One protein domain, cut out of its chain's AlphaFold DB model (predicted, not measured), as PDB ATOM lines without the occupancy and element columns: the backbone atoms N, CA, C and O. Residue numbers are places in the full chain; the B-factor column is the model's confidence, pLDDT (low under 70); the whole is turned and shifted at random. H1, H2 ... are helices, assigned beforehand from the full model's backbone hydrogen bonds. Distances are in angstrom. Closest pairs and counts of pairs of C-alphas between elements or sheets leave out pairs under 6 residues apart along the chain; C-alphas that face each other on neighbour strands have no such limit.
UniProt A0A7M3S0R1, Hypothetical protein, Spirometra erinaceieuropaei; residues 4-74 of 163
ATOM      1  N   THR A   4     178.996 152.855 190.712       50.00
ATOM      2  CA  THR A   4     180.215 152.653 189.910       50.00
ATOM      3  C   THR A   4     180.921 151.322 190.178       50.00
ATOM      4  O   THR A   4     181.404 150.697 189.242       50.00
ATOM      5  N   VAL A   5     180.920 150.812 191.414       51.66
ATOM      6  CA  VAL A   5     181.713 149.611 191.755       51.66
ATOM      7  C   VAL A   5     181.096 148.312 191.215       51.66
ATOM      8  O   VAL A   5     181.820 147.426 190.766       51.66
ATOM      9  N   LEU A   6     179.762 148.193 191.224       48.31
ATOM     10  CA  LEU A   6     179.059 147.031 190.659       48.31
ATOM     11  C   LEU A   6     179.112 147.035 189.125       48.31
ATOM     12  O   LEU A   6     179.282 145.977 188.523       48.31
ATOM     13  N   GLY A   7     179.029 148.219 188.508       54.22
ATOM     14  CA  GLY A   7     179.155 148.382 187.061       54.22
ATOM     15  C   GLY A   7     180.557 148.051 186.543       54.22
ATOM     16  O   GLY A   7     180.681 147.312 185.573       54.22
ATOM     17  N   GLU A   8     181.612 148.523 187.219       54.41
ATOM     18  CA  GLU A   8     183.003 148.203 186.861       54.41
ATOM     19  C   GLU A   8     183.304 146.705 187.025       54.41
ATOM     20  O   GLU A   8     183.913 146.103 186.142       54.41
ATOM     21  N   ARG A   9     182.818 146.073 188.106       51.94
ATOM     22  CA  ARG A   9     182.999 144.630 188.335       51.94
ATOM     23  C   ARG A   9     182.323 143.793 187.244       51.94
ATOM     24  O   ARG A   9     182.968 142.924 186.671       51.94
ATOM     25  N   GLN A  10     181.075 144.108 186.891       56.75
ATOM     26  CA  GLN A  10     180.354 143.415 185.816       56.75
ATOM     27  C   GLN A  10     180.972 143.650 184.432       56.75
ATOM     28  O   GLN A  10     180.862 142.786 183.562       56.75
ATOM     29  N   LEU A  11     181.602 144.807 184.200       57.59
ATOM     30  CA  LEU A  11     182.288 145.102 182.944       57.59
ATOM     31  C   LEU A  11     183.585 144.295 182.816       57.59
ATOM     32  O   LEU A  11     183.830 143.729 181.754       57.59
ATOM     33  N   ILE A  12     184.371 144.194 183.893       57.47
ATOM     34  CA  ILE A  12     185.606 143.398 183.918       57.47
ATOM     35  C   ILE A  12     185.281 141.903 183.841       57.47
ATOM     36  O   ILE A  12     185.872 141.210 183.022       57.47
ATOM     37  N   GLU A  13     184.286 141.414 184.587       59.25
ATOM     38  CA  GLU A  13     183.802 140.030 184.473       59.25
ATOM     39  C   GLU A  13     183.314 139.720 183.052       59.25
ATOM     40  O   GLU A  13     183.658 138.681 182.497       59.25
ATOM     41  N   LYS A  14     182.571 140.637 182.412       56.59
ATOM     42  CA  LYS A  14     182.163 140.483 181.008       56.59
ATOM     43  C   LYS A  14     183.339 140.535 180.036       56.59
ATOM     44  O   LYS A  14     183.276 139.835 179.032       56.59
ATOM     45  N   LEU A  15     184.375 141.336 180.294       57.00
ATOM     46  CA  LEU A  15     185.572 141.396 179.449       57.00
ATOM     47  C   LEU A  15     186.408 140.118 179.568       57.00
ATOM     48  O   LEU A  15     186.798 139.561 178.548       57.00
ATOM     49  N   VAL A  16     186.624 139.633 180.792       58.91
ATOM     50  CA  VAL A  16     187.364 138.393 181.072       58.91
ATOM     51  C   VAL A  16     186.589 137.173 180.559       58.91
ATOM     52  O   VAL A  16     187.178 136.272 179.969       58.91
ATOM     53  N   ALA A  17     185.258 137.154 180.702       55.72
ATOM     54  CA  ALA A  17     184.416 136.061 180.212       55.72
ATOM     55  C   ALA A  17     184.242 136.053 178.684       55.72
ATOM     56  O   ALA A  17     184.100 134.978 178.104       55.72
ATOM     57  N   LYS A  18     184.230 137.223 178.022       51.31
ATOM     58  CA  LYS A  18     184.131 137.304 176.553       51.31
ATOM     59  C   LYS A  18     185.456 137.072 175.836       51.31
ATOM     60  O   LYS A  18     185.414 136.617 174.703       51.31
ATOM     61  N   ASN A  19     186.589 137.372 176.467       51.47
ATOM     62  CA  ASN A  19     187.892 137.349 175.812       51.47
ATOM     63  C   ASN A  19     188.891 136.483 176.596       51.47
ATOM     64  O   ASN A  19     189.852 136.992 177.176       51.47
ATOM     65  N   ARG A  20     188.672 135.160 176.594       50.62
ATOM     66  CA  ARG A  20     189.663 134.176 177.081       50.62
ATOM     67  C   ARG A  20     191.016 134.291 176.369       50.62
ATOM     68  O   ARG A  20     192.020 133.908 176.954       50.62
ATOM     69  N   ASP A  21     191.034 134.888 175.181       47.81
ATOM     70  CA  ASP A  21     192.228 135.125 174.366       47.81
ATOM     71  C   ASP A  21     193.169 136.205 174.950       47.81
ATOM     72  O   ASP A  21     194.302 136.338 174.505       47.81
ATOM     73  N   ILE A  22     192.735 136.991 175.951       55.03
ATOM     74  CA  ILE A  22     193.569 138.038 176.591       55.03
ATOM     75  C   ILE A  22     194.516 137.458 177.662       55.03
ATOM     76  O   ILE A  22     195.455 138.132 178.078       55.03
ATOM     77  N   ILE A  23     194.267 136.227 178.120       58.12
ATOM     78  CA  ILE A  23     195.074 135.542 179.150       58.12
ATOM     79  C   ILE A  23     196.280 134.830 178.513       58.12
ATOM     80  O   ILE A  23     197.181 134.353 179.198       58.12
ATOM     81  N   GLU A  24     196.310 134.707 177.185       64.38
ATOM     82  CA  GLU A  24     197.457 134.103 176.522       64.38
ATOM     83  C   GLU A  24     198.625 135.099 176.495       64.38
ATOM     84  O   GLU A  24     198.463 136.243 176.051       64.38
ATOM     85  N   PRO A  25     199.819 134.696 176.967       69.50
ATOM     86  CA  PRO A  25     200.976 135.566 176.933       69.50
ATOM     87  C   PRO A  25     201.336 135.895 175.485       69.50
ATOM     88  O   PRO A  25     201.313 135.040 174.598       69.50
ATOM     89  N   ASN A  26     201.726 137.144 175.245       71.69
ATOM     90  CA  ASN A  26     202.232 137.541 173.936       71.69
ATOM     91  C   ASN A  26     203.549 136.795 173.596       71.69
ATOM     92  O   ASN A  26     204.139 136.159 174.470       71.69
ATOM     93  N   PRO A  27     204.081 136.891 172.360       74.62
ATOM     94  CA  PRO A  27     205.322 136.205 171.973       74.62
ATOM     95  C   PRO A  27     206.562 136.525 172.831       74.62
ATOM     96  O   PRO A  27     207.552 135.804 172.764       74.62
ATOM     97  N   CYS A  28     206.518 137.591 173.635       69.56
ATOM     98  CA  CYS A  28     207.561 137.975 174.590       69.56
ATOM     99  C   CYS A  28     207.272 137.482 176.028       69.56
ATOM    100  O   CYS A  28     207.980 137.845 176.971       69.56
ATOM    101  N   GLY A  29     206.213 136.694 176.218       79.94
ATOM    102  CA  GLY A  29     205.776 136.135 177.495       79.94
ATOM    103  C   GLY A  29     204.960 137.091 178.370       79.94
ATOM    104  O   GLY A  29     204.681 136.763 179.519       79.94
ATOM    105  N   TYR A  30     204.581 138.277 177.882       78.62
ATOM    106  CA  TYR A  30     203.760 139.192 178.674       78.62
ATOM    107  C   TYR A  30     202.296 138.773 178.621       78.62
ATOM    108  O   TYR A  30     201.632 138.916 177.597       78.62
ATOM    109  N   ASP A  31     201.814 138.303 179.760       84.06
ATOM    110  CA  ASP A  31     200.396 138.151 180.087       84.06
ATOM    111  C   ASP A  31     199.755 139.470 180.596       84.06
ATOM    112  O   ASP A  31     200.452 140.432 180.950       84.06
ATOM    113  N   ILE A  32     198.424 139.507 180.693       82.94
ATOM    114  CA  ILE A  32     197.604 140.616 181.190       82.94
ATOM    115  C   ILE A  32     198.042 141.119 182.569       82.94
ATOM    116  O   ILE A  32     197.965 142.321 182.832       82.94
ATOM    117  N   VAL A  33     198.555 140.242 183.438       87.94
ATOM    118  CA  VAL A  33     199.046 140.616 184.773       87.94
ATOM    119  C   VAL A  33     200.258 141.547 184.670       87.94
ATOM    120  O   VAL A  33     200.335 142.546 185.385       87.94
ATOM    121  N   HIS A  34     201.179 141.271 183.743       87.69
ATOM    122  CA  HIS A  34     202.355 142.109 183.511       87.69
ATOM    123  C   HIS A  34     201.954 143.482 182.965       87.69
ATOM    124  O   HIS A  34     202.488 144.502 183.392       87.69
ATOM    125  N   ILE A  35     200.983 143.522 182.049       85.12
ATOM    126  CA  ILE A  35     200.470 144.776 181.483       85.12
ATOM    127  C   ILE A  35     199.772 145.599 182.573       85.12
ATOM    128  O   ILE A  35     200.031 146.793 182.709       85.12
ATOM    129  N   ALA A  36     198.940 144.956 183.397       88.44
ATOM    130  CA  ALA A  36     198.262 145.599 184.517       88.44
ATOM    131  C   ALA A  36     199.254 146.176 185.540       88.44
ATOM    132  O   ALA A  36     199.017 147.261 186.071       88.44
ATOM    133  N   ALA A  37     200.369 145.477 185.776       90.94
ATOM    134  CA  ALA A  37     201.458 145.935 186.625       90.94
ATOM    135  C   ALA A  37     202.172 147.169 186.054       90.94
ATOM    136  O   ALA A  37     202.353 148.137 186.781       90.94
ATOM    137  N   ILE A  38     202.526 147.163 184.764       88.69
ATOM    138  CA  ILE A  38     203.211 148.289 184.098       88.69
ATOM    139  C   ILE A  38     202.321 149.538 184.049       88.69
ATOM    140  O   ILE A  38     202.808 150.656 184.186       88.69
ATOM    141  N   TRP A  39     201.014 149.364 183.846       88.44
ATOM    142  CA  TRP A  39     200.049 150.467 183.761       88.44
ATOM    143  C   TRP A  39     199.510 150.937 185.116       88.44
ATOM    144  O   TRP A  39     198.560 151.716 185.146       88.44
ATOM    145  N   ASP A  40     200.080 150.452 186.220       90.56
ATOM    146  CA  ASP A  40     199.673 150.802 187.584       90.56
ATOM    147  C   ASP A  40     198.175 150.569 187.870       90.56
ATOM    148  O   ASP A  40     197.514 151.276 188.630       90.56
ATOM    149  N   ASN A  41     197.592 149.547 187.234       87.06
ATOM    150  CA  ASN A  41     196.159 149.295 187.300       87.06
ATOM    151  C   ASN A  41     195.811 148.326 188.438       87.06
ATOM    152  O   ASN A  41     195.467 147.160 188.223       87.06
ATOM    153  N   ALA A  42     195.844 148.838 189.670       88.38
ATOM    154  CA  ALA A  42     195.505 148.086 190.878       88.38
ATOM    155  C   ALA A  42     194.102 147.444 190.829       88.38
ATOM    156  O   ALA A  42     193.899 146.334 191.325       88.38
ATOM    157  N   LYS A  43     193.121 148.111 190.204       85.00
ATOM    158  CA  LYS A  43     191.757 147.575 190.058       85.00
ATOM    159  C   LYS A  43     191.735 146.317 189.189       85.00
ATOM    160  O   LYS A  43     191.053 145.354 189.536       85.00
ATOM    161  N   LEU A  44     192.479 146.325 188.082       83.69
ATOM    162  CA  LEU A  44     192.579 145.180 187.184       83.69
ATOM    163  C   LEU A  44     193.310 144.015 187.855       83.69
ATOM    164  O   LEU A  44     192.779 142.911 187.856       83.69
ATOM    165  N   ILE A  45     194.455 144.264 188.503       88.38
ATOM    166  CA  ILE A  45     195.208 143.241 189.258       88.38
ATOM    167  C   ILE A  45     194.300 142.549 190.281       88.38
ATOM    168  O   ILE A  45     194.250 141.322 190.375       88.38
ATOM    169  N   LYS A  46     193.508 143.342 191.002       86.06
ATOM    170  CA  LYS A  46     192.540 142.832 191.965       86.06
ATOM    171  C   LYS A  46     191.454 141.975 191.323       86.06
ATOM    172  O   LYS A  46     191.093 140.938 191.866       86.06
ATOM    173  N   ALA A  47     190.901 142.404 190.192       82.56
ATOM    174  CA  ALA A  47     189.892 141.622 189.490       82.56
ATOM    175  C   ALA A  47     190.463 140.290 188.977       82.56
ATOM    176  O   ALA A  47     189.811 139.262 189.135       82.56
ATOM    177  N   LEU A  48     191.690 140.298 188.443       84.56
ATOM    178  CA  LEU A  48     192.405 139.098 187.996       84.56
ATOM    179  C   LEU A  48     192.594 138.099 189.147       84.56
ATOM    180  O   LEU A  48     192.276 136.924 188.978       84.56
ATOM    181  N   TYR A  49     192.983 138.579 190.336       86.62
ATOM    182  CA  TYR A  49     193.057 137.761 191.553       86.62
ATOM    183  C   TYR A  49     191.729 137.052 191.864       86.62
ATOM    184  O   TYR A  49     191.696 135.839 192.054       86.62
ATOM    185  N   PHE A  50     190.610 137.788 191.877       82.81
ATOM    186  CA  PHE A  50     189.294 137.202 192.165       82.81
ATOM    187  C   PHE A  50     188.767 136.293 191.051       82.81
ATOM    188  O   PHE A  50     187.951 135.416 191.326       82.81
ATOM    189  N   CYS A  51     189.239 136.469 189.816       78.00
ATOM    190  CA  CYS A  51     188.948 135.560 188.708       78.00
ATOM    191  C   CYS A  51     189.779 134.265 188.764       78.00
ATOM    192  O   CYS A  51     189.545 133.375 187.949       78.00
ATOM    193  N   GLY A  52     190.728 134.143 189.702       79.62
ATOM    194  CA  GLY A  52     191.602 132.976 189.826       79.62
ATOM    195  C   GLY A  52     192.704 132.917 188.767       79.62
ATOM    196  O   GLY A  52     193.176 131.829 188.447       79.62
ATOM    197  N   VAL A  53     193.090 134.064 188.200       82.81
ATOM    198  CA  VAL A  53     194.237 134.158 187.286       82.81
ATOM    199  C   VAL A  53     195.528 134.016 188.089       82.81
ATOM    200  O   VAL A  53     195.649 134.580 189.178       82.81
ATOM    201  N   ASP A  54     196.497 133.278 187.548       82.69
ATOM    202  CA  ASP A  54     197.814 133.149 188.166       82.69
ATOM    203  C   ASP A  54     198.588 134.472 188.062       82.69
ATOM    204  O   ASP A  54     198.935 134.930 186.978       82.69
ATOM    205  N   LEU A  55     198.862 135.094 189.210       86.44
ATOM    206  CA  LEU A  55     199.611 136.350 189.292       86.44
ATOM    207  C   LEU A  55     201.127 136.147 189.396       86.44
ATOM    208  O   LEU A  55     201.876 137.122 189.350       86.44
ATOM    209  N   LYS A  56     201.583 134.899 189.564       85.44
ATOM    210  CA  LYS A  56     203.003 134.526 189.680       85.44
ATOM    211  C   LYS A  56     203.609 134.155 188.322       85.44
ATOM    212  O   LYS A  56     204.690 133.568 188.261       85.44
ATOM    213  N   CYS A  57     202.923 134.515 187.240       83.00
ATOM    214  CA  CYS A  57     203.390 134.352 185.875       83.00
ATOM    215  C   CYS A  57     204.708 135.108 185.632       83.00
ATOM    216  O   CYS A  57     204.977 136.150 186.238       83.00
ATOM    217  N   ARG A  58     205.516 134.569 184.712       87.81
ATOM    218  CA  ARG A  58     206.806 135.136 184.307       87.81
ATOM    219  C   ARG A  58     206.837 135.375 182.810       87.81
ATOM    220  O   ARG A  58     206.326 134.559 182.045       87.81
ATOM    221  N   THR A  59     207.493 136.454 182.398       86.19
ATOM    222  CA  THR A  59     207.761 136.715 180.979       86.19
ATOM    223  C   THR A  59     208.781 135.731 180.401       86.19
ATOM    224  O   THR A  59     209.443 134.994 181.135       86.19
ATOM    225  N   SER A  60     208.993 135.754 179.079       85.19
ATOM    226  CA  SER A  60     210.050 134.961 178.428       85.19
ATOM    227  C   SER A  60     211.460 135.359 178.885       85.19
ATOM    228  O   SER A  60     212.407 134.603 178.691       85.19
ATOM    229  N   LEU A  61     211.597 136.532 179.512       83.00
ATOM    230  CA  LEU A  61     212.824 137.014 180.149       83.00
ATOM    231  C   LEU A  61     212.922 136.615 181.633       83.00
ATOM    232  O   LEU A  61     213.878 136.988 182.306       83.00
ATOM    233  N   GLY A  62     211.943 135.870 182.156       86.00
ATOM    234  CA  GLY A  62     211.890 135.427 183.548       86.00
ATOM    235  C   GLY A  62     211.468 136.513 184.541       86.00
ATOM    236  O   GLY A  62     211.686 136.333 185.741       86.00
ATOM    237  N   GLU A  63     210.896 137.624 184.063       86.62
ATOM    238  CA  GLU A  63     210.474 138.744 184.908       86.62
ATOM    239  C   GLU A  63     209.056 138.550 185.447       86.62
ATOM    240  O   GLU A  63     208.130 138.286 184.685       86.62
ATOM    241  N   ASP A  64     208.895 138.757 186.751       91.12
ATOM    242  CA  ASP A  64     207.610 138.677 187.447       91.12
ATOM    243  C   ASP A  64     206.879 140.029 187.365       91.12
ATOM    244  O   ASP A  64     207.506 141.098 187.355       91.12
ATOM    245  N   ALA A  65     205.544 140.014 187.395       90.81
ATOM    246  CA  ALA A  65     204.727 141.230 187.326       90.81
ATOM    247  C   ALA A  65     205.071 142.266 188.418       90.81
ATOM    248  O   ALA A  65     205.109 143.467 188.149       90.81
ATOM    249  N   VAL A  66     205.414 141.818 189.630       92.25
ATOM    250  CA  VAL A  66     205.844 142.698 190.734       92.25
ATOM    251  C   VAL A  66     207.159 143.417 190.411       92.25
ATOM    252  O   VAL A  66     207.316 144.599 190.720       92.25
ATOM    253  N   ASN A  67     208.110 142.728 189.777       91.94
ATOM    254  CA  ASN A  67     209.393 143.323 189.397       91.94
ATOM    255  C   ASN A  67     209.210 144.352 188.280       91.94
ATOM    256  O   ASN A  67     209.846 145.406 188.313       91.94
ATOM    257  N   LEU A  68     208.292 144.094 187.344       90.44
ATOM    258  CA  LEU A  68     207.891 145.083 186.347       90.44
ATOM    259  C   LEU A  68     207.268 146.313 187.013       90.44
ATOM    260  O   LEU A  68     207.730 147.419 186.753       90.44
ATOM    261  N   ALA A  69     206.308 146.141 187.928       92.75
ATOM    262  CA  ALA A  69     205.713 147.264 188.659       92.75
ATOM    263  C   ALA A  69     206.782 148.122 189.365       92.75
ATOM    264  O   ALA A  69     206.765 149.345 189.268       92.75
ATOM    265  N   LYS A  70     207.777 147.491 190.005       92.44
ATOM    266  CA  LYS A  70     208.916 148.198 190.622       92.44
ATOM    267  C   LYS A  70     209.757 148.961 189.601       92.44
ATOM    268  O   LYS A  70     210.101 150.113 189.853       92.44
ATOM    269  N   ARG A  71     210.073 148.347 188.456       91.69
ATOM    270  CA  ARG A  71     210.874 148.973 187.390       91.69
ATOM    271  C   ARG A  71     210.186 150.196 186.781       91.69
ATOM    272  O   ARG A  71     210.867 151.144 186.411       91.69
ATOM    273  N   TYR A  72     208.861 150.163 186.678       89.81
ATOM    274  CA  TYR A  72     208.054 151.253 186.125       89.81
ATOM    275  C   TYR A  72     207.496 152.209 187.192       89.81
ATOM    276  O   TYR A  72     206.727 153.102 186.852       89.81
ATOM    277  N   HIS A  73     207.906 152.065 188.460       92.81
ATOM    278  CA  HIS A  73     207.443 152.886 189.587       92.81
ATOM    279  C   HIS A  73     205.913 152.895 189.771       92.81
ATOM    280  O   HIS A  73     205.324 153.893 190.176       92.81
ATOM    281  N   SER A  74     205.271 151.765 189.487       92.94
ATOM    282  CA  SER A  74     203.829 151.555 189.605       92.94
ATOM    283  C   SER A  74     203.454 151.258 191.064       92.94
ATOM    284  O   SER A  74     203.356 150.100 191.485       92.94
TER     285      SER A  74
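What this domain is: This is residues 4 to 74 of the 163 residues of the protein "Hypothetical protein" of Spirometra erinaceieuropaei (UniProt A0A7M3S0R1). Three short helices, H2, H3 and H4, make the body, with H2 between H3 and H4; the longer H1 slants past H3 at one end, only just touching it. The 71 printed residues, with four named helices in the order H1, H2, H3, H4 and no named strand, are all helix by class. The whole is compact, with a radius of gyration of the C-alphas of 12.2 A and spans of 35 by 25 by 16 A.

Where its parts are: Find C-alpha 4 at (180.215, 152.653, 189.910); from there H1, residues 4 to 18, runs 20.7 A. Next come H2, residues 32 to 38, 9.9 A, and H3, residues 42 to 50, 12.6 A. H4, residues 65 to 71, 9.9 A, ends at C-alpha 71, (210.874, 148.973, 187.390).

How they stand to each other: With residues 9 to 12 alone, H1 only just touches H3, with 3 pairs of C-alphas within 8 A, closest Ile 12 and Ala 47 at 7.3 A, at a steep tilt of 59 degrees. H2 and H3 form a helical hairpin at 27 degrees; their closest C-alphas, Ala 36 and Ile 45, are 6.1 A apart. H2 touches H4 at a shallow tilt of 18 degrees, the same way, C-alphas 34 and 65 being closest at 4.6 A. H1 and H4 are apart. In H1, H2, H3 and H4 every O i to N i+4 pair is within hydrogen-bond range.

The domain as a whole: The C-alphas farthest apart, Thr 4 and Leu 61, are 37.5 A apart. The printed part has no cut; the links H1 to H2 and H3 to H4 are long. Look for pLDDT under 70 at residues 4 to 25 and 28.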